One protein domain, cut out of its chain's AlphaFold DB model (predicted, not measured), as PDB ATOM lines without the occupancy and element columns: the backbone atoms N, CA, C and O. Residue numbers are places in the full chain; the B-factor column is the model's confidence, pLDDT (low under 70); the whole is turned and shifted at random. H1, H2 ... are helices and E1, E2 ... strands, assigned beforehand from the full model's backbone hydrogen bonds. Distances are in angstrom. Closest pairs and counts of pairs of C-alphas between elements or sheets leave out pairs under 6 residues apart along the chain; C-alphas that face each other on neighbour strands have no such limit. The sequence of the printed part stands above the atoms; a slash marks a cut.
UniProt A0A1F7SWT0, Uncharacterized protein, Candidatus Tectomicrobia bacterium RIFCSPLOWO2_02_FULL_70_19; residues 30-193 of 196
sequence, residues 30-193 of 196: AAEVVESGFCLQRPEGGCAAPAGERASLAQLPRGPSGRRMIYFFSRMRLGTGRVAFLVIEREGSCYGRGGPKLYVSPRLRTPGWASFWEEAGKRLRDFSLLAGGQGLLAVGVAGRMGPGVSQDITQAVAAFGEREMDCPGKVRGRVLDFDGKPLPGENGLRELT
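This is residues 30 to 193 of the 196 residues of an uncharacterized protein of Candidatus Tectomicrobia bacterium RIFCSPLOWO2_02_FULL_70_19 (UniProt A0A1F7SWT0). Two antiparallel sheets lie face to face as a sandwich, with one helix, H1, over the larger sheet's other face and a long loop, residues 145 to 156, at one end. The printed part has 164 residues, with one named helix and eight named strands, in the order E1 E2 E3 E4 H1 E5 E6 E7 E8. The sheets run E1 E3 E6 and E5 E4 E7 E8; the class is mixed, with 79 residues, under half, in named elements. The whole is compact, with a radius of gyration of the C-alphas of 15.3 A and spans of 45 by 32 by 30 A.

E1, residues 32 to 39, neighbours E3, residues 68 to 77, with N 34 and O 75 2.8 A apart. E2, residues 54 to 56, pairs with no named strand. E3 also neighbours E6, residues 157 to 165, with N 70 and O 163 at 2.8 A. In the other, twisted sheet, E4, residues 82 to 90, neighbours E5, residues 136 to 144, with N 86 and O 140 at 2.8 A, and E7, residues 169 to 177, with N 87 and O 174 at 2.8 A. E7 and E8, residues 190 to 193, form a hairpin, with N 171 and O 192 at 2.9 A. The sheets' planes stand 14 degrees apart; the closest C-alphas of E5 and E6 are those of Gly 140 and Gly 161, 4.3 A. H1, residues 113 to 130, is on the larger sheet, two layers with the helix on one face, at a height of 9.7 A over E5 and E4, slantwise to the strands; every O i to N i+4 pair in it is within hydrogen-bond range.

E1 begins at C-alpha 32 (9.004, 7.256, 40.598). E3 is 29.8 A long and H1 25.5 A. E8 ends at C-alpha 193 (23.179, 8.609, 18.892).

The C-alphas farthest apart, Gly 148 and Cys 167, are 45.8 A apart. The printed part has no cut; its longest link, E4 to H1, has 22 residues. The model's pLDDT is under 70 at 76 residues, among them 91 to 157.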
ATOM      1  N   ALA A  30       6.156   8.376  47.122       69.81
ATOM      2  CA  ALA A  30       7.398   8.261  46.374       69.81
ATOM      3  C   ALA A  30       7.215   8.814  44.952       69.81
ATOM      4  O   ALA A  30       6.248   8.493  44.261       69.81
ATOM      5  N   ALA A  31       8.137   9.682  44.538       77.12
ATOM      6  CA  ALA A  31       8.278  10.037  43.138       77.12
ATOM      7  C   ALA A  31       9.017   8.890  42.438       77.12
ATOM      8  O   ALA A  31      10.064   8.459  42.916       77.12
ATOM      9  N   GLU A  32       8.465   8.391  41.341       85.94
ATOM     10  CA  GLU A  32       9.004   7.256  40.598       85.94
ATOM     11  C   GLU A  32       8.926   7.539  39.095       85.94
ATOM     12  O   GLU A  32       7.895   7.987  38.584       85.94
ATOM     13  N   VAL A  33      10.002   7.249  38.373       85.81
ATOM     14  CA  VAL A  33       9.988   7.164  36.916       85.81
ATOM     15  C   VAL A  33       9.471   5.791  36.513       85.81
ATOM     16  O   VAL A  33      10.057   4.769  36.847       85.81
ATOM     17  N   VAL A  34       8.376   5.780  35.759       86.06
ATOM     18  CA  VAL A  34       7.800   4.562  35.180       86.06
ATOM     19  C   VAL A  34       8.459   4.253  33.838       86.06
ATOM     20  O   VAL A  34       8.700   3.099  33.506       86.06
ATOM     21  N   GLU A  35       8.735   5.291  33.049       86.25
ATOM     22  CA  GLU A  35       9.342   5.174  31.726       86.25
ATOM     23  C   GLU A  35      10.057   6.479  31.372       86.25
ATOM     24  O   GLU A  35       9.532   7.557  31.638       86.25
ATOM     25  N   SER A  36      11.227   6.402  30.742       87.94
ATOM     26  CA  SER A  36      11.949   7.567  30.225       87.94
ATOM     27  C   SER A  36      12.729   7.204  28.965       87.94
ATOM     28  O   SER A  36      13.220   6.081  28.831       87.94
ATOM     29  N   GLY A  37      12.846   8.141  28.025       88.81
ATOM     30  CA  GLY A  37      13.544   7.892  26.767       88.81
ATOM     31  C   GLY A  37      13.402   9.008  25.741       88.81
ATOM     32  O   GLY A  37      12.687   9.987  25.945       88.81
ATOM     33  N   PHE A  38      14.101   8.859  24.618       88.19
ATOM     34  CA  PHE A  38      13.995   9.792  23.502       88.19
ATOM     35  C   PHE A  38      12.846   9.426  22.567       88.19
ATOM     36  O   PHE A  38      12.581   8.250  22.314       88.19
ATOM     37  N   CYS A  39      12.204  10.451  22.013       85.31
ATOM     38  CA  CYS A  39      11.056  10.311  21.127       85.31
ATOM     39  C   CYS A  39      11.259  11.101  19.837       85.31
ATOM     40  O   CYS A  39      11.734  12.238  19.852       85.31
ATOM     41  N   LEU A  40      10.841  10.505  18.723       80.75
ATOM     42  CA  LEU A  40      10.864  11.110  17.390       80.75
ATOM     43  C   LEU A  40       9.596  11.919  17.095       80.75
ATOM     44  O   LEU A  40       9.562  12.686  16.142       80.75
ATOM     45  N   GLN A  41       8.544  11.759  17.896       75.88
ATOM     46  CA  GLN A  41       7.290  12.495  17.755       75.88
ATOM     47  C   GLN A  41       6.680  12.785  19.125       75.88
ATOM     48  O   GLN A  41       6.714  11.935  20.019       75.88
ATOM     49  N   ARG A  42       6.094  13.981  19.256       65.75
ATOM     50  CA  ARG A  42       5.412  14.461  20.461       65.75
ATOM     51  C   ARG A  42       3.898  14.573  20.221       65.75
ATOM     52  O   ARG A  42       3.433  15.673  19.917       65.75
ATOM     53  N   PRO A  43       3.112  13.490  20.335       56.25
ATOM     54  CA  PRO A  43       1.673  13.630  20.514       56.25
ATOM     55  C   PRO A  43       1.366  14.177  21.916       56.25
ATOM     56  O   PRO A  43       2.147  14.025  22.862       56.25
ATOM     57  N   GLU A  44       0.201  14.796  22.068       54.59
ATOM     58  CA  GLU A  44      -0.341  15.127  23.383       54.59
ATOM     59  C   GLU A  44      -0.536  13.825  24.182       54.59
ATOM     60  O   GLU A  44      -1.346  12.978  23.822       54.59
ATOM     61  N   GLY A  45       0.251  13.636  25.247       54.75
ATOM     62  CA  GLY A  45       0.073  12.530  26.198       54.75
ATOM     63  C   GLY A  45       1.077  11.368  26.142       54.75
ATOM     64  O   GLY A  45       0.969  10.474  26.981       54.75
ATOM     65  N   GLY A  46       2.080  11.348  25.251       64.00
ATOM     66  CA  GLY A  46       3.066  10.252  25.271       64.00
ATOM     67  C   GLY A  46       4.123  10.239  24.166       64.00
ATOM     68  O   GLY A  46       4.173  11.120  23.318       64.00
ATOM     69  N   CYS A  47       4.997   9.236  24.191       73.44
ATOM     70  CA  CYS A  47       5.962   8.979  23.124       73.44
ATOM     71  C   CYS A  47       5.282   8.191  21.992       73.44
ATOM     72  O   CYS A  47       5.000   7.011  22.176       73.44
ATOM     73  N   ALA A  48       5.000   8.807  20.837       70.00
ATOM     74  CA  ALA A  48       4.413   8.067  19.703       70.00
ATOM     75  C   ALA A  48       5.423   7.138  19.012       70.00
ATOM     76  O   ALA A  48       5.045   6.108  18.467       70.00
ATOM     77  N   ALA A  49       6.698   7.525  19.009       76.94
ATOM     78  CA  ALA A  49       7.759   6.807  18.316       76.94
ATOM     79  C   ALA A  49       9.051   6.888  19.143       76.94
ATOM     80  O   ALA A  49       9.737   7.916  19.082       76.94
ATOM     81  N   PRO A  50       9.373   5.854  19.941       79.75
ATOM     82  CA  PRO A  50      10.641   5.777  20.655       79.75
ATOM     83  C   PRO A  50      11.809   5.818  19.668       79.75
ATOM     84  O   PRO A  50      11.784   5.145  18.640       79.75
ATOM     85  N   ALA A  51      12.840   6.599  19.977       77.44
ATOM     86  CA  ALA A  51      14.005   6.746  19.106       77.44
ATOM     87  C   ALA A  51      14.982   5.554  19.180       77.44
ATOM     88  O   ALA A  51      15.896   5.470  18.364       77.44
ATOM     89  N   GLY A  52      14.818   4.649  20.154       81.50
ATOM     90  CA  GLY A  52      15.810   3.613  20.454       81.50
ATOM     91  C   GLY A  52      17.157   4.220  20.866       81.50
ATOM     92  O   GLY A  52      17.203   5.302  21.448       81.50
ATOM     93  N   GLU A  53      18.252   3.532  20.544       86.69
ATOM     94  CA  GLU A  53      19.621   4.007  20.818       86.69
ATOM     95  C   GLU A  53      20.197   4.871  19.683       86.69
ATOM     96  O   GLU A  53      21.219   5.544  19.858       86.69
ATOM     97  N   ARG A  54      19.567   4.863  18.498       88.38
ATOM     98  CA  ARG A  54      20.086   5.533  17.302       88.38
ATOM     99  C   ARG A  54      18.968   6.064  16.410       88.38
ATOM    100  O   ARG A  54      18.055   5.328  16.061       88.38
ATOM    101  N   ALA A  55      19.096   7.315  15.974       88.56
ATOM    102  CA  ALA A  55      18.175   7.961  15.036       88.56
ATOM    103  C   ALA A  55      18.953   8.706  13.946       88.56
ATOM    104  O   ALA A  55      20.068   9.164  14.195       88.56
ATOM    105  N   SER A  56      18.385   8.865  12.750       88.75
ATOM    106  CA  SER A  56      18.959   9.777  11.750       88.75
ATOM    107  C   SER A  56      18.478  11.207  11.993       88.75
ATOM    108  O   SER A  56      17.298  11.448  12.266       88.75
ATOM    109  N   LEU A  57      19.375  12.178  11.829       87.44
ATOM    110  CA  LEU A  57      19.069  13.605  11.877       87.44
ATOM    111  C   LEU A  57      17.956  13.967  10.882       87.44
ATOM    112  O   LEU A  57      17.120  14.826  11.167       87.44
ATOM    113  N   ALA A  58      17.898  13.289   9.733       87.81
ATOM    114  CA  ALA A  58      16.862  13.497   8.727       87.81
ATOM    115  C   ALA A  58      15.454  13.086   9.201       87.81
ATOM    116  O   ALA A  58      14.468  13.681   8.752       87.81
ATOM    117  N   GLN A  59      15.367  12.113  10.113       86.94
ATOM    118  CA  GLN A  59      14.116  11.584  10.670       86.94
ATOM    119  C   GLN A  59      13.580  12.430  11.828       86.94
ATOM    120  O   GLN A  59      12.394  12.350  12.143       86.94
ATOM    121  N   LEU A  60      14.430  13.248  12.454       87.00
ATOM    122  CA  LEU A  60      14.000  14.118  13.537       87.00
ATOM    123  C   LEU A  60      12.990  15.163  13.028       87.00
ATOM    124  O   LEU A  60      13.172  15.734  11.945       87.00
ATOM    125  N   PRO A  61      11.931  15.462  13.789       86.31
ATOM    126  CA  PRO A  61      10.950  16.472  13.415       86.31
ATOM    127  C   PRO A  61      11.596  17.852  13.351       86.31
ATOM    128  O   PRO A  61      12.667  18.081  13.909       86.31
ATOM    129  N   ARG A  62      10.958  18.791  12.654       86.62
ATOM    130  CA  ARG A  62      11.433  20.177  12.600       86.62
ATOM    131  C   ARG A  62      10.735  21.021  13.658       86.62
ATOM    132  O   ARG A  62       9.527  20.911  13.843       86.62
ATOM    133  N   GLY A  63      11.506  21.859  14.338       80.50
ATOM    134  CA  GLY A  63      11.002  22.864  15.258       80.50
ATOM    135  C   GLY A  63      10.595  24.168  14.583       80.50
ATOM    136  O   GLY A  63      10.737  24.308  13.367       80.50
ATOM    137  N   PRO A  64      10.103  25.140  15.371       79.25
ATOM    138  CA  PRO A  64       9.664  26.440  14.867       79.25
ATOM    139  C   PRO A  64      10.745  27.215  14.107       79.25
ATOM    140  O   PRO A  64      10.416  27.991  13.218       79.25
ATOM    141  N   SER A  65      12.029  27.006  14.421       81.38
ATOM    142  CA  SER A  65      13.134  27.635  13.681       81.38
ATOM    143  C   SER A  65      13.484  26.925  12.363       81.38
ATOM    144  O   SER A  65      14.391  27.352  11.651       81.38
ATOM    145  N   GLY A  66      12.826  25.803  12.054       83.31
ATOM    146  CA  GLY A  66      13.146  24.924  10.927       83.31
ATOM    147  C   GLY A  66      14.264  23.909  11.201       83.31
ATOM    148  O   GLY A  66      14.499  23.038  10.355       83.31
ATOM    149  N   ARG A  67      14.923  23.986  12.366       85.12
ATOM    150  CA  ARG A  67      15.969  23.053  12.830       85.12
ATOM    151  C   ARG A  67      15.378  21.731  13.308       85.12
ATOM    152  O   ARG A  67      14.191  21.654  13.615       85.12
ATOM    153  N   ARG A  68      16.195  20.677  13.370       86.94
ATOM    154  CA  ARG A  68      15.752  19.349  13.825       86.94
ATOM    155  C   ARG A  68      15.525  19.359  15.326       86.94
ATOM    156  O   ARG A  68      16.270  20.022  16.024       86.94
ATOM    157  N   MET A  69      14.521  18.657  15.828       84.12
ATOM    158  CA  MET A  69      14.160  18.656  17.241       84.12
ATOM    159  C   MET A  69      14.297  17.262  17.837       84.12
ATOM    160  O   MET A  69      13.866  16.279  17.243       84.12
ATOM    161  N   ILE A  70      14.859  17.199  19.037       82.31
ATOM    162  CA  ILE A  70      14.804  16.028  19.902       82.31
ATOM    163  C   ILE A  70      13.838  16.264  21.050       82.31
ATOM    164  O   ILE A  70      13.751  17.366  21.601       82.31
ATOM    165  N   TYR A  71      13.159  15.191  21.433       83.62
ATOM    166  CA  TYR A  71      12.305  15.146  22.604       83.62
ATOM    167  C   TYR A  71      12.838  14.099  23.567       83.62
ATOM    168  O   TYR A  71      13.074  12.958  23.170       83.62
ATOM    169  N   PHE A  72      12.981  14.473  24.831       85.31
ATOM    170  CA  PHE A  72      13.167  13.530  25.921       85.31
ATOM    171  C   PHE A  72      11.870  13.454  26.713       85.31
ATOM    172  O   PHE A  72      11.389  14.460  27.234       85.31
ATOM    173  N   PHE A  73      11.280  12.271  26.741       85.00
ATOM    174  CA  PHE A  73      10.025  11.968  27.400       85.00
ATOM    175  C   PHE A  73      10.279  11.297  28.742       85.00
ATOM    176  O   PHE A  73      11.209  10.503  28.890       85.00
ATOM    177  N   SER A  74       9.390  11.561  29.693       83.56
ATOM    178  CA  SER A  74       9.269  10.745  30.889       83.56
ATOM    179  C   SER A  74       7.811  10.592  31.319       83.56
ATOM    180  O   SER A  74       7.041  11.559  31.317       83.56
ATOM    181  N   ARG A  75       7.445   9.369  31.705       81.81
ATOM    182  CA  ARG A  75       6.216   9.028  32.414       81.81
ATOM    183  C   ARG A  75       6.567   8.779  33.875       81.81
ATOM    184  O   ARG A  75       7.348   7.883  34.183       81.81
ATOM    185  N   MET A  76       5.976   9.551  34.779       81.06
ATOM    186  CA  MET A  76       6.333   9.529  36.200       81.06
ATOM    187  C   MET A  76       5.104   9.450  37.081       81.06
ATOM    188  O   MET A  76       4.084  10.074  36.796       81.06
ATOM    189  N   ARG A  77       5.225   8.759  38.205       79.88
ATOM    190  CA  ARG A  77       4.304   8.894  39.325       79.88
ATOM    191  C   ARG A  77       4.886   9.919  40.282       79.88
ATOM    192  O   ARG A  77       5.973   9.721  40.808       79.88
ATOM    193  N   LEU A  78       4.194  11.037  40.476       73.81
ATOM    194  CA  LEU A  78       4.649  12.107  41.363       73.81
ATOM    195  C   LEU A  78       3.666  12.273  42.515       73.81
ATOM    196  O   LEU A  78       2.472  12.498  42.292       73.81
ATOM    197  N   GLY A  79       4.185  12.185  43.739       66.69
ATOM    198  CA  GLY A  79       3.475  12.601  44.940       66.69
ATOM    199  C   GLY A  79       3.249  14.113  44.991       66.69
ATOM    200  O   GLY A  79       3.915  14.886  44.299       66.69
ATOM    201  N   THR A  80       2.310  14.551  45.827       66.31
ATOM    202  CA  THR A  80       2.060  15.981  46.050       66.31
ATOM    203  C   THR A  80       3.304  16.671  46.630       66.31
ATOM    204  O   THR A  80       3.986  16.116  47.485       66.31
ATOM    205  N   GLY A  81       3.610  17.884  46.171       62.09
ATOM    206  CA  GLY A  81       4.800  18.647  46.552       62.09
ATOM    207  C   GLY A  81       6.090  18.192  45.866       62.09
ATOM    208  O   GLY A  81       7.149  18.732  46.172       62.09
ATOM    209  N   ARG A  82       6.037  17.203  44.964       70.81
ATOM    210  CA  ARG A  82       7.225  16.689  44.267       70.81
ATOM    211  C   ARG A  82       7.412  17.355  42.917       70.81
ATOM    212  O   ARG A  82       6.440  17.706  42.242       70.81
ATOM    213  N   VAL A  83       8.678  17.490  42.542       70.38
ATOM    214  CA  VAL A  83       9.136  18.115  41.306       70.38
ATOM    215  C   VAL A  83      10.218  17.238  40.699       70.38
ATOM    216  O   VAL A  83      11.123  16.800  41.399       70.38
ATOM    217  N   ALA A  84      10.113  16.996  39.401       76.44
ATOM    218  CA  ALA A  84      11.083  16.250  38.620       76.44
ATOM    219  C   ALA A  84      11.631  17.129  37.499       76.44
ATOM    220  O   ALA A  84      10.866  17.825  36.825       76.44
ATOM    221  N   PHE A  85      12.937  17.053  37.274       77.31
ATOM    222  CA  PHE A  85      13.648  17.706  36.189       77.31
ATOM    223  C   PHE A  85      14.013  16.683  35.110       77.31
ATOM    224  O   PHE A  85      14.743  15.733  35.368       77.31
ATOM    225  N   LEU A  86      13.539  16.879  33.882       79.88
ATOM    226  CA  LEU A  86      13.949  16.096  32.715       79.88
ATOM    227  C   LEU A  86      15.140  16.790  32.079       79.88
ATOM    228  O   LEU A  86      14.952  17.801  31.411       79.88
ATOM    229  N   VAL A  87      16.339  16.270  32.271       78.56
ATOM    230  CA  VAL A  87      17.571  16.890  31.793       78.56
ATOM    231  C   VAL A  87      18.015  16.233  30.496       78.56
ATOM    232  O   VAL A  87      18.144  15.013  30.439       78.56
ATOM    233  N   ILE A  88      18.284  17.048  29.474       79.50
ATOM    234  CA  ILE A  88      19.014  16.628  28.276       79.50
ATOM    235  C   ILE A  88      20.429  17.204  28.359       79.50
ATOM    236  O   ILE A  88      20.595  18.411  28.520       79.50
ATOM    237  N   GLU A  89      21.437  16.356  28.227       78.75
ATOM    238  CA  GLU A  89      22.865  16.668  28.226       78.75
ATOM    239  C   GLU A  89      23.445  16.401  26.837       78.75
ATOM    240  O   GLU A  89      22.928  15.576  26.073       78.75
ATOM    241  N   ARG A  90      24.532  17.101  26.500       71.69
ATOM    242  CA  ARG A  90      25.180  16.973  25.194       71.69
ATOM    243  C   ARG A  90      26.644  16.595  25.306       71.69
ATOM    244  O   ARG A  90      27.353  17.065  26.193       71.69
ATOM    245  N   GLU A  91      27.112  15.918  24.270       68.12
ATOM    246  CA  GLU A  91      28.525  15.849  23.923       68.12
ATOM    247  C   GLU A  91      28.749  16.677  22.636       68.12
ATOM    248  O   GLU A  91      28.130  16.410  21.605       68.12
ATOM    249  N   GLY A  92      29.569  17.738  22.690       62.25
ATOM    250  CA  GLY A  92      29.935  18.562  21.518       62.25
ATOM    251  C   GLY A  92      29.194  19.905  21.344       62.25
ATOM    252  O   GLY A  92      28.420  20.330  22.197       62.25
ATOM    253  N   SER A  93      29.468  20.627  20.246       60.00
ATOM    254  CA  SER A  93      29.105  22.049  20.037       60.00
ATOM    255  C   SER A  93      27.880  22.313  19.138       60.00
ATOM    256  O   SER A  93      27.449  23.458  19.024       60.00
ATOM    257  N   CYS A  94      27.273  21.277  18.557       62.25
ATOM    258  CA  CYS A  94      26.309  21.340  17.442       62.25
ATOM    259  C   CYS A  94      24.850  21.725  17.754       62.25
ATOM    260  O   CYS A  94      23.917  21.311  17.062       62.25
ATOM    261  N   TYR A  95      24.618  22.488  18.812       60.53
ATOM    262  CA  TYR A  95      23.262  22.754  19.276       60.53
ATOM    263  C   TYR A  95      23.000  24.248  19.324       60.53
ATOM    264  O   TYR A  95      23.818  25.007  19.848       60.53
ATOM    265  N   GLY A  96      21.844  24.653  18.804       51.97
ATOM    266  CA  GLY A  96      21.444  26.050  18.734       51.97
ATOM    267  C   GLY A  96      21.391  26.743  20.093       51.97
ATOM    268  O   GLY A  96      21.216  26.110  21.143       51.97
ATOM    269  N   ARG A  97      21.481  28.079  20.072       48.41
ATOM    270  CA  ARG A  97      21.094  28.920  21.211       48.41
ATOM    271  C   ARG A  97      19.577  28.830  21.373       48.41
ATOM    272  O   ARG A  97      18.823  29.481  20.666       48.41
ATOM    273  N   GLY A  98      19.144  27.998  22.303       45.56
ATOM    274  CA  GLY A  98      17.785  27.958  22.825       45.56
ATOM    275  C   GLY A  98      17.846  27.897  24.344       45.56
ATOM    276  O   GLY A  98      18.888  27.563  24.915       45.56
ATOM    277  N   GLY A  99      16.759  28.229  25.022       43.31
ATOM    278  CA  GLY A  99      16.572  27.853  26.421       43.31
ATOM    279  C   GLY A  99      15.929  26.467  26.507       43.31
ATOM    280  O   GLY A  99      15.332  26.020  25.525       43.31
ATOM    281  N   PRO A 100      16.030  25.771  27.648       46.16
ATOM    282  CA  PRO A 100      15.153  24.641  27.933       46.16
ATOM    283  C   PRO A 100      13.688  25.054  27.722       46.16
ATOM    284  O   PRO A 100      13.252  26.066  28.270       46.16
ATOM    285  N   LYS A 101      12.928  24.301  26.918       47.94
ATOM    286  CA  LYS A 101      11.478  24.486  26.817       47.94
ATOM    287  C   LYS A 101      10.779  23.513  27.747       47.94
ATOM    288  O   LYS A 101      11.053  22.315  27.741       47.94
ATOM    289  N   LEU A 102       9.894  24.083  28.550       47.62
ATOM    290  CA  LEU A 102       9.410  23.482  29.771       47.62
ATOM    291  C   LEU A 102       7.916  23.200  29.681       47.62
ATOM    292  O   LEU A 102       7.117  24.128  29.571       47.62
ATOM    293  N   TYR A 103       7.539  21.926  29.761       49.38
ATOM    294  CA  TYR A 103       6.137  21.520  29.768       49.38
ATOM    295  C   TYR A 103       5.679  21.204  31.184       49.38
ATOM    296  O   TYR A 103       6.052  20.191  31.764       49.38
ATOM    297  N   VAL A 104       4.856  22.105  31.715       49.28
ATOM    298  CA  VAL A 104       4.268  22.054  33.052       49.28
ATOM    299  C   VAL A 104       2.812  21.620  32.905       49.28
ATOM    300  O   VAL A 104       2.055  22.249  32.166       49.28
ATOM    301  N   SER A 105       2.403  20.559  33.607       44.91
ATOM    302  CA  SER A 105       1.002  20.116  33.614       44.91
ATOM    303  C   SER A 105       0.053  21.268  34.017       44.91
ATOM    304  O   SER A 105       0.322  21.952  35.006       44.91
ATOM    305  N   PRO A 106      -1.078  21.491  33.317       40.62
ATOM    306  CA  PRO A 106      -1.979  22.627  33.556       40.62
ATOM    307  C   PRO A 106      -2.557  22.734  34.977       40.62
ATOM    308  O   PRO A 106      -3.054  23.790  35.360       40.62
ATOM    309  N   ARG A 107      -2.481  21.671  35.788       45.31
ATOM    310  CA  ARG A 107      -3.015  21.627  37.162       45.31
ATOM    311  C   ARG A 107      -2.093  22.267  38.219       45.31
ATOM    312  O   ARG A 107      -2.275  22.016  39.402       45.31
ATOM    313  N   LEU A 108      -1.101  23.064  37.804       49.69
ATOM    314  CA  LEU A 108       0.029  23.507  38.637       49.69
ATOM    315  C   LEU A 108       0.055  24.995  39.026       49.69
ATOM    316  O   LEU A 108       1.049  25.463  39.570       49.69
ATOM    317  N   ARG A 109      -1.002  25.774  38.781       51.22
ATOM    318  CA  ARG A 109      -1.021  27.192  39.192       51.22
ATOM    319  C   ARG A 109      -1.548  27.354  40.625       51.22
ATOM    320  O   ARG A 109      -2.742  27.554  40.814       51.22
ATOM    321  N   THR A 110      -0.660  27.302  41.623       48.69
ATOM    322  CA  THR A 110      -0.952  27.661  43.031       48.69
ATOM    323  C   THR A 110      -0.168  28.906  43.485       48.69
ATOM    324  O   THR A 110       0.818  29.274  42.842       48.69
ATOM    325  N   PRO A 111      -0.556  29.574  44.591       48.62
ATOM    326  CA  PRO A 111       0.231  30.663  45.183       48.62
ATOM    327  C   PRO A 111       1.662  30.210  45.537       48.62
ATOM    328  O   PRO A 111       1.850  29.078  45.974       48.62
ATOM    329  N   GLY A 112       2.670  31.071  45.331       58.22
ATOM    330  CA  GLY A 112       4.099  30.752  45.552       58.22
ATOM    331  C   GLY A 112       4.870  30.269  44.311       58.22
ATOM    332  O   GLY A 112       6.071  30.014  44.377       58.22
ATOM    333  N   TRP A 113       4.200  30.194  43.157       60.66
ATOM    334  CA  TRP A 113       4.773  29.708  41.894       60.66
ATOM    335  C   TRP A 113       5.992  30.508  41.404       60.66
ATOM    336  O   TRP A 113       6.923  29.926  40.860       60.66
ATOM    337  N   ALA A 114       6.018  31.830  41.607       65.31
ATOM    338  CA  ALA A 114       7.133  32.679  41.176       65.31
ATOM    339  C   ALA A 114       8.441  32.353  41.921       65.31
ATOM    340  O   ALA A 114       9.471  32.138  41.290       65.31
ATOM    341  N   SER A 115       8.382  32.229  43.249       65.12
ATOM    342  CA  SER A 115       9.539  31.875  44.081       65.12
ATOM    343  C   SER A 115      10.039  30.459  43.790       65.12
ATOM    344  O   SER A 115      11.242  30.223  43.720       65.12
ATOM    345  N   PHE A 116       9.116  29.528  43.522       66.00
ATOM    346  CA  PHE A 116       9.465  28.194  43.035       66.00
ATOM    347  C   PHE A 116      10.271  28.251  41.725       66.00
ATOM    348  O   PHE A 116      11.266  27.540  41.591       66.00
ATOM    349  N   TRP A 117       9.895  29.112  40.771       64.38
ATOM    350  CA  TRP A 117      10.643  29.271  39.519       64.38
ATOM    351  C   TRP A 117      12.032  29.857  39.703       64.38
ATOM    352  O   TRP A 117      12.956  29.445  39.001       64.38
ATOM    353  N   GLU A 118      12.196  30.802  40.622       67.88
ATOM    354  CA  GLU A 118      13.512  31.352  40.939       67.88
ATOM    355  C   GLU A 118      14.431  30.274  41.517       67.88
ATOM    356  O   GLU A 118      15.580  30.140  41.079       67.88
ATOM    357  N   GLU A 119      13.916  29.454  42.437       66.94
ATOM    358  CA  GLU A 119      14.680  28.374  43.057       66.94
ATOM    359  C   GLU A 119      14.979  27.241  42.069       66.94
ATOM    360  O   GLU A 119      16.135  26.832  41.936       66.94
ATOM    361  N   ALA A 120      13.982  26.788  41.302       65.69
ATOM    362  CA  ALA A 120      14.177  25.821  40.227       65.69
ATOM    363  C   ALA A 120      15.197  26.348  39.208       65.69
ATOM    364  O   ALA A 120      16.156  25.658  38.876       65.69
ATOM    365  N   GLY A 121      15.070  27.604  38.775       66.12
ATOM    366  CA  GLY A 121      16.015  28.243  37.862       66.12
ATOM    367  C   GLY A 121      17.443  28.293  38.411       66.12
ATOM    368  O   GLY A 121      18.391  28.082  37.655       66.12
ATOM    369  N   LYS A 122      17.619  28.529  39.718       69.44
ATOM    370  CA  LYS A 122      18.930  28.466  40.383       69.44
ATOM    371  C   LYS A 122      19.499  27.047  40.352       69.44
ATOM    372  O   LYS A 122      20.617  26.867  39.882       69.44
ATOM    373  N   ARG A 123      18.713  26.044  40.749       68.62
ATOM    374  CA  ARG A 123      19.129  24.630  40.749       68.62
ATOM    375  C   ARG A 123      19.532  24.139  39.360       68.62
ATOM    376  O   ARG A 123      20.535  23.452  39.213       68.62
ATOM    377  N   LEU A 124      18.803  24.545  38.322       65.12
ATOM    378  CA  LEU A 124      19.132  24.200  36.936       65.12
ATOM    379  C   LEU A 124      20.454  24.809  36.467       65.12
ATOM    380  O   LEU A 124      21.200  24.166  35.722       65.12
ATOM    381  N   ARG A 125      20.767  26.034  36.906       65.56
ATOM    382  CA  ARG A 125      22.089  26.632  36.674       65.56
ATOM    383  C   ARG A 125      23.175  25.838  37.394       65.56
ATOM    384  O   ARG A 125      24.181  25.525  36.767       65.56
ATOM    385  N   ASP A 126      22.940  25.432  38.638       67.00
ATOM    386  CA  ASP A 126      23.888  24.612  39.399       67.00
ATOM    387  C   ASP A 126      24.138  23.253  38.716       67.00
ATOM    388  O   ASP A 126      25.288  22.845  38.572       67.00
ATOM    389  N   PHE A 127      23.104  22.589  38.180       63.97
ATOM    390  CA  PHE A 127      23.283  21.358  37.389       63.97
ATOM    391  C   PHE A 127      24.075  21.589  36.106       63.97
ATOM    392  O   PHE A 127      24.931  20.780  35.753       63.97
ATOM    393  N   SER A 128      23.824  22.708  35.429       60.47
ATOM    394  CA  SER A 128      24.576  23.086  34.229       60.47
ATOM    395  C   SER A 128      26.064  23.291  34.527       60.47
ATOM    396  O   SER A 128      26.907  22.946  33.700       60.47
ATOM    397  N   LEU A 129      26.388  23.838  35.704       58.19
ATOM    398  CA  LEU A 129      27.760  24.040  36.174       58.19
ATOM    399  C   LEU A 129      28.423  22.717  36.587       58.19
ATOM    400  O   LEU A 129      29.569  22.471  36.216       58.19
ATOM    401  N   LEU A 130      27.699  21.839  37.291       54.47
ATOM    402  CA  LEU A 130      28.182  20.513  37.703       54.47
ATOM    403  C   LEU A 130      28.439  19.574  36.517       54.47
ATOM    404  O   LEU A 130      29.331  18.733  36.591       54.47
ATOM    405  N   ALA A 131      27.724  19.748  35.404       53.47
ATOM    406  CA  ALA A 131      27.963  19.019  34.157       53.47
ATOM    407  C   ALA A 131      29.261  19.441  33.426       53.47
ATOM    408  O   ALA A 131      29.482  19.059  32.277       53.47
ATOM    409  N   GLY A 132      30.135  20.246  34.050       47.69
ATOM    410  CA  GLY A 132      31.493  20.511  33.562       47.69
ATOM    411  C   GLY A 132      31.558  21.214  32.202       47.69
ATOM    412  O   GLY A 132      32.505  21.015  31.448       47.69
ATOM    413  N   GLY A 133      30.534  21.993  31.839       49.00
ATOM    414  CA  GLY A 133      30.454  22.641  30.524       49.00
ATOM    415  C   GLY A 133      30.046  21.709  29.372       49.00
ATOM    416  O   GLY A 133      29.891  22.180  28.240       49.00
ATOM    417  N   GLN A 134      29.779  20.424  29.637       50.94
ATOM    418  CA  GLN A 134      29.059  19.527  28.726       50.94
ATOM    419  C   GLN A 134      27.570  19.894  28.773       50.94
ATOM    420  O   GLN A 134      26.760  19.308  29.481       50.94
ATOM    421  N   GLY A 135      27.272  21.012  28.108       53.94
ATOM    422  CA  GLY A 135      26.104  21.855  28.342       53.94
ATOM    423  C   GLY A 135      24.784  21.114  28.527       53.94
ATOM    424  O   GLY A 135      24.330  20.381  27.647       53.94
ATOM    425  N   LEU A 136      24.136  21.406  29.651       57.88
ATOM    426  CA  LEU A 136      22.719  21.162  29.855       57.88
ATOM    427  C   LEU A 136      21.940  21.826  28.715       57.88
ATOM    428  O   LEU A 136      21.970  23.041  28.507       57.88
ATOM    429  N   LEU A 137      21.296  20.986  27.927       56.16
ATOM    430  CA  LEU A 137      20.676  21.331  26.670       56.16
ATOM    431  C   LEU A 137      19.219  21.737  26.890       56.16
ATOM    432  O   LEU A 137      18.754  22.731  26.340       56.16
ATOM    433  N   ALA A 138      18.482  20.988  27.703       58.56
ATOM    434  CA  ALA A 138      17.091  21.285  28.001       58.56
ATOM    435  C   ALA A 138      16.668  20.704  29.350       58.56
ATOM    436  O   ALA A 138      17.281  19.768  29.858       58.56
ATOM    437  N   VAL A 139      15.606  21.283  29.901       60.94
ATOM    438  CA  VAL A 139      14.977  20.914  31.161       60.94
ATOM    439  C   VAL A 139      13.476  20.893  30.919       60.94
ATOM    440  O   VAL A 139      12.929  21.906  30.489       60.94
ATOM    441  N   GLY A 140      12.833  19.759  31.193       59.03
ATOM    442  CA  GLY A 140      11.395  19.626  31.454       59.03
ATOM    443  C   GLY A 140      11.131  19.682  32.968       59.03
ATOM    444  O   GLY A 140      11.962  19.190  33.723       59.03
ATOM    445  N   VAL A 141      10.014  20.247  33.439       62.75
ATOM    446  CA  VAL A 141       9.626  20.208  34.865       62.75
ATOM    447  C   VAL A 141       8.243  19.604  34.977       62.75
ATOM    448  O   VAL A 141       7.273  20.169  34.473       62.75
ATOM    449  N   ALA A 142       8.151  18.492  35.691       63.06
ATOM    450  CA  ALA A 142       6.884  17.910  36.099       63.06
ATOM    451  C   ALA A 142       6.709  18.097  37.602       63.06
ATOM    452  O   ALA A 142       7.649  17.904  38.365       63.06
ATOM    453  N   GLY A 143       5.505  18.450  38.035       59.62
ATOM    454  CA  GLY A 143       5.186  18.522  39.452       59.62
ATOM    455  C   GLY A 143       3.735  18.165  39.714       59.62
ATOM    456  O   GLY A 143       2.925  18.087  38.788       59.62
ATOM    457  N   ARG A 144       3.405  17.954  40.985       59.75
ATOM    458  CA  ARG A 144       2.029  17.789  41.468       59.75
ATOM    459  C   ARG A 144       1.910  18.600  42.752       59.75
ATOM    460  O   ARG A 144       2.486  18.197  43.746       59.75
ATOM    461  N   MET A 145       1.247  19.758  42.762       53.19
ATOM    462  CA  MET A 145       1.170  20.623  43.955       53.19
ATOM    463  C   MET A 145      -0.245  21.172  44.172       53.19
ATOM    464  O   MET A 145      -0.901  21.552  43.209       53.19
ATOM    465  N   GLY A 146      -0.691  21.221  45.434       46.84
ATOM    466  CA  GLY A 146      -1.911  21.919  45.860       46.84
ATOM    467  C   GLY A 146      -2.842  21.109  46.783       46.84
ATOM    468  O   GLY A 146      -2.888  19.879  46.686       46.84
ATOM    469  N   PRO A 147      -3.607  21.777  47.672       41.06
ATOM    470  CA  PRO A 147      -4.726  21.157  48.385       41.06
ATOM    471  C   PRO A 147      -5.828  20.742  47.392       41.06
ATOM    472  O   PRO A 147      -6.137  21.480  46.461       41.06
ATOM    473  N   GLY A 148      -6.401  19.546  47.562       44.41
ATOM    474  CA  GLY A 148      -7.442  19.000  46.670       44.41
ATOM    475  C   GLY A 148      -6.925  18.227  45.449       44.41
ATOM    476  O   GLY A 148      -7.711  17.619  44.725       44.41
ATOM    477  N   VAL A 149      -5.608  18.177  45.229       49.50
ATOM    478  CA  VAL A 149      -5.017  17.233  44.277       49.50
ATOM    479  C   VAL A 149      -5.004  15.855  44.936       49.50
ATOM    480  O   VAL A 149      -4.369  15.688  45.975       49.50
ATOM    481  N   SER A 150      -5.713  14.882  44.343       46.00
ATOM    482  CA  SER A 150      -5.747  13.498  44.841       46.00
ATOM    483  C   SER A 150      -4.327  13.035  45.179       46.00
ATOM    484  O   SER A 150      -3.422  13.215  44.363       46.00
ATOM    485  N   GLN A 151      -4.125  12.464  46.367       49.19
ATOM    486  CA  GLN A 151      -2.839  11.888  46.781       49.19
ATOM    487  C   GLN A 151      -2.523  10.589  46.039       49.19
ATOM    488  O   GLN A 151      -1.486   9.982  46.279       49.19
ATOM    489  N   ASP A 152      -3.410  10.159  45.145       51.62
ATOM    490  CA  ASP A 152      -3.285   8.900  44.449       51.62
ATOM    491  C   ASP A 152      -2.158   8.959  43.400       51.62
ATOM    492  O   ASP A 152      -2.273   9.562  42.322       51.62
ATOM    493  N   ILE A 153      -1.026   8.369  43.782       54.88
ATOM    494  CA  ILE A 153       0.236   8.234  43.039       54.88
ATOM    495  C   ILE A 153       0.061   7.287  41.843       54.88
ATOM    496  O   ILE A 153       0.916   7.230  40.965       54.88
ATOM    497  N   THR A 154      -1.053   6.553  41.778       51.66
ATOM    498  CA  THR A 154      -1.327   5.565  40.727       51.66
ATOM    499  C   THR A 154      -1.367   6.171  39.324       51.66
ATOM    500  O   THR A 154      -0.985   5.498  38.364       51.66
ATOM    501  N   GLN A 155      -1.759   7.444  39.184       57.78
ATOM    502  CA  GLN A 155      -1.805   8.125  37.890       57.78
ATOM    503  C   GLN A 155      -0.441   8.689  37.500       57.78
ATOM    504  O   GLN A 155       0.070   9.628  38.113       57.78
ATOM    505  N   ALA A 156       0.124   8.130  36.432       68.31
ATOM    506  CA  ALA A 156       1.376   8.612  35.886       68.31
ATOM    507  C   ALA A 156       1.155   9.844  34.990       68.31
ATOM    508  O   ALA A 156       0.251   9.873  34.155       68.31
ATOM    509  N   VAL A 157       1.996  10.863  35.154       69.06
ATOM    510  CA  VAL A 157       2.021  12.078  34.334       69.06
ATOM    511  C   VAL A 157       3.088  11.966  33.252       69.06
ATOM    512  O   VAL A 157       4.177  11.449  33.493       69.06
ATOM    513  N   ALA A 158       2.771  12.464  32.058       71.31
ATOM    514  CA  ALA A 158       3.696  12.581  30.938       71.31
ATOM    515  C   ALA A 158       4.351  13.968  30.935       71.31
ATOM    516  O   ALA A 158       3.659  14.980  31.059       71.31
ATOM    517  N   ALA A 159       5.666  14.017  30.748       74.50
ATOM    518  CA  ALA A 159       6.419  15.252  30.575       74.50
ATOM    519  C   ALA A 159       7.429  15.124  29.435       74.50
ATOM    520  O   ALA A 159       7.906  14.031  29.131       74.50
ATOM    521  N   PHE A 160       7.757  16.262  28.824       74.75
ATOM    522  CA  PHE A 160       8.725  16.345  27.737       74.75
ATOM    523  C   PHE A 160       9.704  17.489  27.985       74.75
ATOM    524  O   PHE A 160       9.302  18.586  28.375       74.75
ATOM    525  N   GLY A 161      10.981  17.234  27.725       75.62
ATOM    526  CA  GLY A 161      11.970  18.257  27.408       75.62
ATOM    527  C   GLY A 161      12.203  18.266  25.901       75.62
ATOM    528  O   GLY A 161      12.271  17.203  25.285       75.62
ATOM    529  N   GLU A 162      12.318  19.446  25.296       77.25
ATOM    530  CA  GLU A 162      12.588  19.564  23.860       77.25
ATOM    531  C   GLU A 162      13.795  20.448  23.563       77.25
ATOM    532  O   GLU A 162      14.058  21.435  24.262       77.25
ATOM    533  N   ARG A 163      14.518  20.105  22.494       77.88
ATOM    534  CA  ARG A 163      15.606  20.930  21.976       77.88
ATOM    535  C   ARG A 163      15.782  20.806  20.476       77.88
ATOM    536  O   ARG A 163      15.751  19.715  19.926       77.88
ATOM    537  N   GLU A 164      16.093  21.930  19.847       80.25
ATOM    538  CA  GLU A 164      16.629  21.973  18.492       80.25
ATOM    539  C   GLU A 164      18.132  21.610  18.395       80.25
ATOM    540  O   GLU A 164      18.968  22.056  19.187       80.25
ATOM    541  N   MET A 165      18.472  20.817  17.383       77.19
ATOM    542  CA  MET A 165      19.798  20.328  17.015       77.19
ATOM    543  C   MET A 165      20.160  20.784  15.599       77.19
ATOM    544  O   MET A 165      19.309  20.772  14.703       77.19
ATOM    545  N   ASP A 166      21.437  21.114  15.398       77.06
ATOM    546  CA  ASP A 166      21.956  21.605  14.115       77.06
ATOM    547  C   ASP A 166      22.880  20.598  13.415       77.06
ATOM    548  O   ASP A 166      23.176  20.761  12.235       77.06
ATOM    549  N   CYS A 167      23.352  19.562  14.115       79.94
ATOM    550  CA  CYS A 167      24.227  18.542  13.541       79.94
ATOM    551  C   CYS A 167      24.081  17.180  14.264       79.94
ATOM    552  O   CYS A 167      23.486  17.129  15.347       79.94
ATOM    553  N   PRO A 168      24.592  16.078  13.674       86.12
ATOM    554  CA  PRO A 168      24.645  14.752  14.299       86.12
ATOM    555  C   PRO A 168      25.465  14.743  15.599       86.12
ATOM    556  O   PRO A 168      26.380  15.543  15.777       86.12
ATOM    557  N   GLY A 169      25.184  13.814  16.508       86.06
ATOM    558  CA  GLY A 169      25.921  13.714  17.766       86.06
ATOM    559  C   GLY A 169      25.242  12.839  18.807       86.06
ATOM    560  O   GLY A 169      24.166  12.288  18.581       86.06
ATOM    561  N   LYS A 170      25.885  12.715  19.968       86.12
ATOM    562  CA  LYS A 170      25.325  12.003  21.116       86.12
ATOM    563  C   LYS A 170      24.566  12.962  22.019       86.12
ATOM    564  O   LYS A 170      25.077  14.024  22.388       86.12
ATOM    565  N   VAL A 171      23.363  12.551  22.395       84.50
ATOM    566  CA  VAL A 171      22.549  13.221  23.404       84.50
ATOM    567  C   VAL A 171      22.222  12.254  24.517       84.50
ATOM    568  O   VAL A 171      22.003  11.062  24.296       84.50
ATOM    569  N   ARG A 172      22.210  12.787  25.728       86.56
ATOM    570  CA  ARG A 172      21.970  12.033  26.946       86.56
ATOM    571  C   ARG A 172      20.778  12.618  27.669       86.56
ATOM    572  O   ARG A 172      20.583  13.824  27.650       86.56
ATOM    573  N   GLY A 173      19.942  11.774  28.240       86.06
ATOM    574  CA  GLY A 173      18.713  12.167  28.904       86.06
ATOM    575  C   GLY A 173      18.607  11.481  30.253       86.06
ATOM    576  O   GLY A 173      18.961  10.308  30.375       86.06
ATOM    577  N   ARG A 174      18.138  12.204  31.265       87.88
ATOM    578  CA  ARG A 174      17.816  11.623  32.569       87.88
ATOM    579  C   ARG A 174      16.745  12.403  33.305       87.88
ATOM    580  O   ARG A 174      16.534  13.586  33.042       87.88
ATOM    581  N   VAL A 175      16.106  11.747  34.262       86.12
ATOM    582  CA  VAL A 175      15.140  12.371  35.168       86.12
ATOM    583  C   VAL A 175      15.741  12.514  36.562       86.12
ATOM    584  O   VAL A 175      16.135  11.531  37.190       86.12
ATOM    585  N   LEU A 176      15.795  13.747  37.053       83.19
ATOM    586  CA  LEU A 176      16.346  14.097  38.356       83.19
ATOM    587  C   LEU A 176      15.253  14.607  39.294       83.19
ATOM    588  O   LEU A 176      14.284  15.229  38.862       83.19
ATOM    589  N   ASP A 177      15.432  14.375  40.584       79.69
ATOM    590  CA  ASP A 177      14.680  15.026  41.648       79.69
ATOM    591  C   ASP A 177      15.193  16.459  41.866       79.69
ATOM    592  O   ASP A 177      16.200  16.890  41.290       79.69
ATOM    593  N   PHE A 178      14.524  17.207  42.738       72.56
ATOM    594  CA  PHE A 178      14.877  18.587  43.044       72.56
ATOM    595  C   PHE A 178      16.286  18.752  43.641       72.56
ATOM    596  O   PHE A 178      16.919  19.796  43.477       72.56
ATOM    597  N   ASP A 179      16.797  17.716  44.309       73.12
ATOM    598  CA  ASP A 179      18.151  17.678  44.868       73.12
ATOM    599  C   ASP A 179      19.237  17.310  43.836       73.12
ATOM    600  O   ASP A 179      20.425  17.341  44.159       73.12
ATOM    601  N   GLY A 180      18.846  16.996  42.595       73.62
ATOM    602  CA  GLY A 180      19.749  16.637  41.503       73.62
ATOM    603  C   GLY A 180      20.109  15.167  41.408       73.62
ATOM    604  O   GLY A 180      20.889  14.793  40.529       73.62
ATOM    605  N   LYS A 181      19.576  14.321  42.289       82.56
ATOM    606  CA  LYS A 181      19.774  12.874  42.204       82.56
ATOM    607  C   LYS A 181      18.764  12.257  41.240       82.56
ATOM    608  O   LYS A 181      17.677  12.806  41.074       82.56
ATOM    609  N   PRO A 182      19.086  11.122  40.601       84.44
ATOM    610  CA  PRO A 182      18.106  10.389  39.810       84.44
ATOM    611  C   PRO A 182      16.877  10.039  40.651       84.44
ATOM    612  O   PRO A 182      17.013   9.606  41.799       84.44
ATOM    613  N   LEU A 183      15.684  10.215  40.080       83.88
ATOM    614  CA  LEU A 183      14.464   9.742  40.729       83.88
ATOM    615  C   LEU A 183      14.453   8.204  40.802       83.88
ATOM    616  O   LEU A 183      14.963   7.549  39.890       83.88
ATOM    617  N   PRO A 184      13.839   7.602  41.839       86.88
ATOM    618  CA  PRO A 184      13.568   6.165  41.868       86.88
ATOM    619  C   PRO A 184      12.940   5.675  40.554       86.88
ATOM    620  O   PRO A 184      12.091   6.357  39.988       86.88
ATOM    621  N   GLY A 185      13.367   4.516  40.050       84.06
ATOM    622  CA  GLY A 185      12.920   3.980  38.753       84.06
ATOM    623  C   GLY A 185      13.684   4.517  37.533       84.06
ATOM    624  O   GLY A 185      13.613   3.925  36.454       84.06
ATOM    625  N   GLU A 186      14.482   5.580  37.685       85.12
ATOM    626  CA  GLU A 186      15.395   6.025  36.630       85.12
ATOM    627  C   GLU A 186      16.605   5.082  36.551       85.12
ATOM    628  O   GLU A 186      17.560   5.171  37.325       85.12
ATOM    629  N   ASN A 187      16.573   4.167  35.581       78.81
ATOM    630  CA  ASN A 187      17.593   3.133  35.387       78.81
ATOM    631  C   ASN A 187      18.818   3.643  34.607       78.81
ATOM    632  O   ASN A 187      19.213   3.064  33.594       78.81
ATOM    633  N   GLY A 188      19.418   4.734  35.084       78.69
ATOM    634  CA  GLY A 188      20.631   5.319  34.516       78.69
ATOM    635  C   GLY A 188      20.394   6.283  33.351       78.69
ATOM    636  O   GLY A 188      19.275   6.683  33.045       78.69
ATOM    637  N   LEU A 189      21.496   6.697  32.726       84.00
ATOM    638  CA  LEU A 189      21.508   7.695  31.660       84.00
ATOM    639  C   LEU A 189      20.976   7.094  30.352       84.00
ATOM    640  O   LEU A 189      21.506   6.098  29.862       84.00
ATOM    641  N   ARG A 190      19.958   7.716  29.756       89.31
ATOM    642  CA  ARG A 190      19.496   7.366  28.408       89.31
ATOM    643  C   ARG A 190      20.419   8.007  27.393       89.31
ATOM    644  O   ARG A 190      20.646   9.207  27.472       89.31
ATOM    645  N   GLU A 191      20.920   7.247  26.433       89.81
ATOM    646  CA  GLU A 191      21.757   7.774  25.355       89.81
ATOM    647  C   GLU A 191      21.048   7.573  24.014       89.81
ATOM    648  O   GLU A 191      20.460   6.524  23.758       89.81
ATOM    649  N   LEU A 192      21.098   8.595  23.164       88.62
ATOM    650  CA  LEU A 192      20.687   8.525  21.770       88.62
ATOM    651  C   LEU A 192      21.837   9.035  20.906       88.62
ATOM    652  O   LEU A 192      22.323  10.156  21.072       88.62
ATOM    653  N   THR A 193      22.244   8.214  19.945       90.19
ATOM    654  CA  THR A 193      23.179   8.609  18.892       90.19
ATOM    655  C   THR A 193      22.395   9.112  17.684       90.19
ATOM    656  O   THR A 193      21.740   8.340  16.986       90.19
TER     657      THR A 193